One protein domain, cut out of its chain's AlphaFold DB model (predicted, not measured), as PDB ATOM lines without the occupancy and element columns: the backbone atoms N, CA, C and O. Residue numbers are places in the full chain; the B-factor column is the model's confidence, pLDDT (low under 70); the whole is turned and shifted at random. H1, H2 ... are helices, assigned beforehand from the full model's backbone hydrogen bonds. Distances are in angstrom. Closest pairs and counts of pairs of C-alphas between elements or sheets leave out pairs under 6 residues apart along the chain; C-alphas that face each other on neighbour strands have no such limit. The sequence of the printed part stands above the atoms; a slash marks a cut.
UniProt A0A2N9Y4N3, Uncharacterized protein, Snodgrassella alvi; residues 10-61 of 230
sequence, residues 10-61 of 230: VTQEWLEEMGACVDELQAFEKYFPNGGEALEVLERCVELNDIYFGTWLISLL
ATOM      1  N   VAL A  10      60.713 -13.629  -7.127       95.19
ATOM      2  CA  VAL A  10      59.404 -13.801  -7.751       95.19
ATOM      3  C   VAL A  10      59.565 -14.817  -8.876       95.19
ATOM      4  O   VAL A  10      60.409 -14.649  -9.757       95.19
ATOM      5  N   THR A  11      58.768 -15.880  -8.853       96.00
ATOM      6  CA  THR A  11      58.720 -16.896  -9.912       96.00
ATOM      7  C   THR A  11      57.323 -16.956 -10.510       96.00
ATOM      8  O   THR A  11      56.352 -16.532  -9.884       96.00
ATOM      9  N   GLN A  12      57.209 -17.508 -11.718       95.38
ATOM     10  CA  GLN A  12      55.905 -17.739 -12.335       95.38
ATOM     11  C   GLN A  12      55.029 -18.662 -11.474       95.38
ATOM     12  O   GLN A  12      53.873 -18.338 -11.237       95.38
ATOM     13  N   GLU A  13      55.593 -19.758 -10.953       95.62
ATOM     14  CA  GLU A  13      54.887 -20.691 -10.061       95.62
ATOM     15  C   GLU A  13      54.327 -19.969  -8.827       95.62
ATOM     16  O   GLU A  13      53.158 -20.122  -8.489       95.62
ATOM     17  N   TRP A  14      55.121 -19.091  -8.207       95.88
ATOM     18  CA  TRP A  14      54.655 -18.299  -7.073       95.88
ATOM     19  C   TRP A  14      53.553 -17.301  -7.464       95.88
ATOM     20  O   TRP A  14      52.574 -17.143  -6.737       95.88
ATOM     21  N   LEU A  15      53.669 -16.635  -8.617       96.06
ATOM     22  CA  LEU A  15      52.630 -15.725  -9.114       96.06
ATOM     23  C   LEU A  15      51.312 -16.461  -9.402       96.06
ATOM     24  O   LEU A  15      50.244 -15.939  -9.080       96.06
ATOM     25  N   GLU A  16      51.381 -17.672  -9.961       95.31
ATOM     26  CA  GLU A  16      50.228 -18.554 -10.177       95.31
ATOM     27  C   GLU A  16      49.553 -18.917  -8.849       95.31
ATOM     28  O   GLU A  16      48.333 -18.789  -8.722       95.31
ATOM     29  N   GLU A  17      50.335 -19.289  -7.829       96.44
ATOM     30  CA  GLU A  17      49.829 -19.571  -6.479       96.44
ATOM     31  C   GLU A  17      49.145 -18.355  -5.836       96.44
ATOM     32  O   GLU A  17      48.144 -18.510  -5.130       96.44
ATOM     33  N   MET A  18      49.659 -17.145  -6.078       94.88
ATOM     34  CA  MET A  18      49.079 -15.894  -5.570       94.88
ATOM     35  C   MET A  18      47.878 -15.397  -6.393       94.88
ATOM     36  O   MET A  18      47.246 -14.404  -6.018       94.88
ATOM     37  N   GLY A  19      47.532 -16.082  -7.486       94.75
ATOM     38  CA  GLY A  19      46.361 -15.784  -8.307       94.75
ATOM     39  C   GLY A  19      46.568 -14.687  -9.351       94.75
ATOM     40  O   GLY A  19      45.597 -14.012  -9.700       94.75
ATOM     41  N   ALA A  20      47.795 -14.503  -9.850       93.44
ATOM     42  CA  ALA A  20      48.051 -13.652 -11.012       93.44
ATOM     43  C   ALA A  20      47.210 -14.105 -12.216       93.44
ATOM     44  O   ALA A  20      46.993 -15.302 -12.437       93.44
ATOM     45  N   CYS A  21      46.736 -13.154 -13.020       92.56
ATOM     46  CA  CYS A  21      46.002 -13.495 -14.233       92.56
ATOM     47  C   CYS A  21      46.946 -13.965 -15.353       92.56
ATOM     48  O   CYS A  21      48.153 -13.729 -15.333       92.56
ATOM     49  N   VAL A  22      46.379 -14.617 -16.373       92.88
ATOM     50  CA  VAL A  22      47.153 -15.176 -17.496       92.88
ATOM     51  C   VAL A  22      47.982 -14.103 -18.213       92.88
ATOM     52  O   VAL A  22      49.126 -14.368 -18.576       92.88
ATOM     53  N   ASP A  23      47.435 -12.897 -18.384       91.06
ATOM     54  CA  ASP A  23      48.127 -11.798 -19.066       91.06
ATOM     55  C   ASP A  23      49.336 -11.293 -18.255       91.06
ATOM     56  O   ASP A  23      50.404 -11.056 -18.822       91.06
ATOM     57  N   GLU A  24      49.203 -11.187 -16.926       91.31
ATOM     58  CA  GLU A  24      50.295 -10.812 -16.012       91.31
ATOM     59  C   GLU A  24      51.409 -11.865 -16.015       91.31
ATOM     60  O   GLU A  24      52.586 -11.515 -16.096       91.31
ATOM     61  N   LEU A  25      51.052 -13.153 -15.999       93.69
ATOM     62  CA  LEU A  25      52.014 -14.258 -16.057       93.69
ATOM     63  C   LEU A  25      52.807 -14.258 -17.369       93.69
ATOM     64  O   LEU A  25      54.031 -14.361 -17.345       93.69
ATOM     65  N   GLN A  26      52.134 -14.076 -18.510       93.12
ATOM     66  CA  GLN A  26      52.795 -13.992 -19.819       93.12
ATOM     67  C   GLN A  26      53.719 -12.773 -19.923       93.12
ATOM     68  O   GLN A  26      54.822 -12.862 -20.472       93.12
ATOM     69  N   ALA A  27      53.281 -11.621 -19.406       92.00
ATOM     70  CA  ALA A  27      54.102 -10.418 -19.364       92.00
ATOM     71  C   ALA A  27      55.333 -10.616 -18.469       92.00
ATOM     72  O   ALA A  27      56.440 -10.250 -18.869       92.00
ATOM     73  N   PHE A  28      55.155 -11.236 -17.301       95.06
ATOM     74  CA  PHE A  28      56.235 -11.570 -16.383       95.06
ATOM     75  C   PHE A  28      57.250 -12.528 -17.021       95.06
ATOM     76  O   PHE A  28      58.434 -12.195 -17.079       95.06
ATOM     77  N   GLU A  29      56.807 -13.661 -17.576       94.50
ATOM     78  CA  GLU A  29      57.665 -14.687 -18.194       94.50
ATOM     79  C   GLU A  29      58.522 -14.112 -19.333       94.50
ATOM     80  O   GLU A  29      59.693 -14.461 -19.489       94.50
ATOM     81  N   LYS A  30      57.983 -13.152 -20.096       94.56
ATOM     82  CA  LYS A  30      58.720 -12.467 -21.167       94.56
ATOM     83  C   LYS A  30      59.970 -11.733 -20.666       94.56
ATOM     84  O   LYS A  30      60.965 -11.679 -21.393       94.56
ATOM     85  N   TYR A  31      59.916 -11.119 -19.484       94.31
ATOM     86  CA  TYR A  31      61.023 -10.325 -18.934       94.31
ATOM     87  C   TYR A  31      61.848 -11.085 -17.891       94.31
ATOM     88  O   TYR A  31      63.044 -10.826 -17.772       94.31
ATOM     89  N   PHE A  32      61.231 -12.035 -17.190       95.88
ATOM     90  CA  PHE A  32      61.815 -12.814 -16.100       95.88
ATOM     91  C   PHE A  32      61.557 -14.322 -16.297       95.88
ATOM     92  O   PHE A  32      60.943 -14.963 -15.442       95.88
ATOM     93  N   PRO A  33      62.044 -14.934 -17.397       94.12
ATOM     94  CA  PRO A  33      61.741 -16.333 -17.734       94.12
ATOM     95  C   PRO A  33      62.269 -17.351 -16.710       94.12
ATOM     96  O   PRO A  33      61.826 -18.491 -16.690       94.12
ATOM     97  N   ASN A  34      63.217 -16.951 -15.857       94.12
ATOM     98  CA  ASN A  34      63.769 -17.785 -14.784       94.12
ATOM     99  C   ASN A  34      63.419 -17.244 -13.384       94.12
ATOM    100  O   ASN A  34      64.086 -17.586 -12.409       94.12
ATOM    101  N   GLY A  35      62.414 -16.369 -13.295       94.38
ATOM    102  CA  GLY A  35      62.163 -15.544 -12.120       94.38
ATOM    103  C   GLY A  35      63.064 -14.309 -12.055       94.38
ATOM    104  O   GLY A  35      64.016 -14.162 -12.827       94.38
ATOM    105  N   GLY A  36      62.722 -13.398 -11.149       94.19
ATOM    106  CA  GLY A  36      63.425 -12.137 -10.932       94.19
ATOM    107  C   GLY A  36      63.410 -11.752  -9.461       94.19
ATOM    108  O   GLY A  36      62.492 -12.126  -8.727       94.19
ATOM    109  N   GLU A  37      64.429 -11.020  -9.020       93.88
ATOM    110  CA  GLU A  37      64.406 -10.434  -7.682       93.88
ATOM    111  C   GLU A  37      63.252  -9.423  -7.591       93.88
ATOM    112  O   GLU A  37      62.948  -8.708  -8.546       93.88
ATOM    113  N   ALA A  38      62.539  -9.412  -6.466       93.69
ATOM    114  CA  ALA A  38      61.297  -8.664  -6.324       93.69
ATOM    115  C   ALA A  38      61.425  -7.162  -6.618       93.69
ATOM    116  O   ALA A  38      60.545  -6.605  -7.276       93.69
ATOM    117  N   LEU A  39      62.481  -6.495  -6.147       92.81
ATOM    118  CA  LEU A  39      62.703  -5.078  -6.433       92.81
ATOM    119  C   LEU A  39      63.026  -4.857  -7.913       92.81
ATOM    120  O   LEU A  39      62.468  -3.932  -8.495       92.81
ATOM    121  N   GLU A  40      63.814  -5.725  -8.550       94.62
ATOM    122  CA  GLU A  40      64.058  -5.659 -10.003       94.62
ATOM    123  C   GLU A  40      62.755  -5.799 -10.812       94.62
ATOM    124  O   GLU A  40      62.535  -5.094 -11.804       94.62
ATOM    125  N   VAL A  41      61.851  -6.682 -10.377       95.94
ATOM    126  CA  VAL A  41      60.525  -6.845 -10.995       95.94
ATOM    127  C   VAL A  41      59.693  -5.572 -10.824       95.94
ATOM    128  O   VAL A  41      59.077  -5.113 -11.789       95.94
ATOM    129  N   LEU A  42      59.698  -4.956  -9.638       95.06
ATOM    130  CA  LEU A  42      58.993  -3.694  -9.382       95.06
ATOM    131  C   LEU A  42      59.580  -2.515 -10.170       95.06
ATOM    132  O   LEU A  42      58.825  -1.703 -10.707       95.06
ATOM    133  N   GLU A  43      60.903  -2.429 -10.290       94.81
ATOM    134  CA  GLU A  43      61.576  -1.440 -11.135       94.81
ATOM    135  C   GLU A  43      61.150  -1.602 -12.597       94.81
ATOM    136  O   GLU A  43      60.761  -0.629 -13.246       94.81
ATOM    137  N   ARG A  44      61.090  -2.842 -13.098       95.56
ATOM    138  CA  ARG A  44      60.586  -3.122 -14.447       95.56
ATOM    139  C   ARG A  44      59.115  -2.729 -14.615       95.56
ATOM    140  O   ARG A  44      58.749  -2.216 -15.672       95.56
ATOM    141  N   CYS A  45      58.277  -2.902 -13.592       95.19
ATOM    142  CA  CYS A  45      56.894  -2.411 -13.613       95.19
ATOM    143  C   CYS A  45      56.847  -0.884 -13.767       95.19
ATOM    144  O   CYS A  45      56.068  -0.366 -14.568       95.19
ATOM    145  N   VAL A  46      57.712  -0.152 -13.057       93.81
ATOM    146  CA  VAL A  46      57.841   1.307 -13.202       93.81
ATOM    147  C   VAL A  46      58.279   1.691 -14.618       93.81
ATOM    148  O   VAL A  46      57.659   2.572 -15.216       93.81
ATOM    149  N   GLU A  47      59.295   1.024 -15.170       94.06
ATOM    150  CA  GLU A  47      59.816   1.280 -16.523       94.06
ATOM    151  C   GLU A  47      58.762   1.055 -17.615       94.06
ATOM    152  O   GLU A  47      58.689   1.817 -18.581       94.06
ATOM    153  N   LEU A  48      57.927   0.026 -17.455       93.06
ATOM    154  CA  LEU A  48      56.841  -0.308 -18.379       93.06
ATOM    155  C   LEU A  48      55.548   0.477 -18.105       93.06
ATOM    156  O   LEU A  48      54.584   0.339 -18.857       93.06
ATOM    157  N   ASN A  49      55.526   1.303 -17.052       91.00
ATOM    158  CA  ASN A  49      54.334   1.975 -16.534       91.00
ATOM    159  C   ASN A  49      53.189   0.997 -16.177       91.00
ATOM    160  O   ASN A  49      52.013   1.364 -16.211       91.00
ATOM    161  N   ASP A  50      53.531  -0.235 -15.794       92.69
ATOM    162  CA  ASP A  50      52.606  -1.259 -15.301       92.69
ATOM    163  C   ASP A  50      52.419  -1.136 -13.782       92.69
ATOM    164  O   ASP A  50      52.809  -1.975 -12.967       92.69
ATOM    165  N   ILE A  51      51.863   0.006 -13.382       90.12
ATOM    166  CA  ILE A  51      51.686   0.352 -11.968       90.12
ATOM    167  C   ILE A  51      50.663  -0.565 -11.292       90.12
ATOM    168  O   ILE A  51      50.753  -0.781 -10.085       90.12
ATOM    169  N   TYR A  52      49.705  -1.116 -12.042       90.06
ATOM    170  CA  TYR A  52      48.674  -1.989 -11.486       90.06
ATOM    171  C   TYR A  52      49.271  -3.310 -11.000       90.06
ATOM    172  O   TYR A  52      49.168  -3.610  -9.807       90.06
ATOM    173  N   PHE A  53      49.968  -4.035 -11.882       93.31
ATOM    174  CA  PHE A  53      50.627  -5.285 -11.515       93.31
ATOM    175  C   PHE A  53      51.650  -5.057 -10.400       93.31
ATOM    176  O   PHE A  53      51.654  -5.765  -9.398       93.31
ATOM    177  N   GLY A  54      52.450  -3.992 -10.506       93.75
ATOM    178  CA  GLY A  54      53.419  -3.640  -9.474       93.75
ATOM    179  C   GLY A  54      52.792  -3.327  -8.105       93.75
ATOM    180  O   GLY A  54      53.331  -3.725  -7.073       93.75
ATOM    181  N   THR A  55      51.626  -2.671  -8.071       91.50
ATOM    182  CA  THR A  55      50.877  -2.416  -6.823       91.50
ATOM    183  C   THR A  55      50.368  -3.715  -6.209       91.50
ATOM    184  O   THR A  55      50.516  -3.932  -5.004       91.50
ATOM    185  N   TRP A  56      49.777  -4.582  -7.033       92.50
ATOM    186  CA  TRP A  56      49.314  -5.897  -6.600       92.50
ATOM    187  C   TRP A  56      50.480  -6.727  -6.053       92.50
ATOM    188  O   TRP A  56      50.392  -7.237  -4.936       92.50
ATOM    189  N   LEU A  57      51.613  -6.750  -6.758       93.44
ATOM    190  CA  LEU A  57      52.811  -7.470  -6.342       93.44
ATOM    191  C   LEU A  57      53.327  -6.970  -4.987       93.44
ATOM    192  O   LEU A  57      53.529  -7.776  -4.081       93.44
ATOM    193  N   ILE A  58      53.456  -5.649  -4.798       91.88
ATOM    194  CA  ILE A  58      53.834  -5.058  -3.501       91.88
ATOM    195  C   ILE A  58      52.952  -5.589  -2.368       91.88
ATOM    196  O   ILE A  58      53.469  -5.925  -1.301       91.88
ATOM    197  N   SER A  59      51.635  -5.678  -2.582       89.06
ATOM    198  CA  SER A  59      50.696  -6.110  -1.541       89.06
ATOM    199  C   SER A  59      50.989  -7.525  -1.025       89.06
ATOM    200  O   SER A  59      50.786  -7.796   0.162       89.06
ATOM    201  N   LEU A  60      51.575  -8.378  -1.868       90.31
ATOM    202  CA  LEU A  60      51.909  -9.771  -1.578       90.31
ATOM    203  C   LEU A  60      53.309  -9.950  -0.985       90.31
ATOM    204  O   LEU A  60      53.531 -10.872  -0.201       90.31
ATOM    205  N   LEU A  61      54.249  -9.063  -1.323       89.31
ATOM    206  CA  LEU A  61      55.634  -9.165  -0.866       89.31
ATOM    207  C   LEU A  61      55.751  -9.065   0.670       89.31
ATOM    208  O   LEU A  61      54.984  -8.338   1.313       89.31
TER     209      LEU A  61
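What this domain is: This is residues 10 to 61 of the 230 residues of an uncharacterized protein of Snodgrassella alvi (UniProt A0A2N9Y4N3). What shape is it? Two helical hairpins, H1 with H2 and then H3 with H4, make a small rounded body, with H4 about perpendicular to H2. What is in it? The printed part has 52 residues with four named helices and no named strand: all helix. It is compact, radius of gyration of the C-alphas 9.6 A, spans 23 by 21 by 19 A.

How they stand to each other: How do the hairpins stand? H1, residues 12 to 17, and H2, residues 22 to 31, touch, opposite ways at a shallow tilt of 27 degrees; their closest C-alphas, Gln 12 and Leu 25, are 6.4 A apart. H3, residues 38 to 47, and H4, residues 51 to 60, touch, opposite ways at a shallow tilt of 16 degrees; their closest C-alphas, Cys 45 and Gly 54, are 5.5 A apart. Do the hairpins meet? H2 and H4 are close but not clearly touching, about perpendicular at 85 degrees; their closest C-alphas, Glu 24 and Phe 53, are 7.1 A apart. Are the O i to N i+4 pairs within hydrogen-bond range? Each is in H1, H3 and H4, and 5 of 6 in H2.

Where its parts are: Where does H1 begin? C-alpha 12 is at (55.905, -17.739, -12.335). How long are the helices? From first to last C-alpha, H1 is 8.6 A, H2 14.8 A, H3 14.3 A and H4 14.5 A. Where does H4 end? C-alpha 60 is at (51.909, -9.771, -1.578).

The domain as a whole: How large is it? The two C-alphas farthest apart, Glu 17 and Glu 47, are 25.2 A apart. Is anything cut or uncertain? The printed part has no cut and no long link, and no printed residue is under 70 in pLDDT.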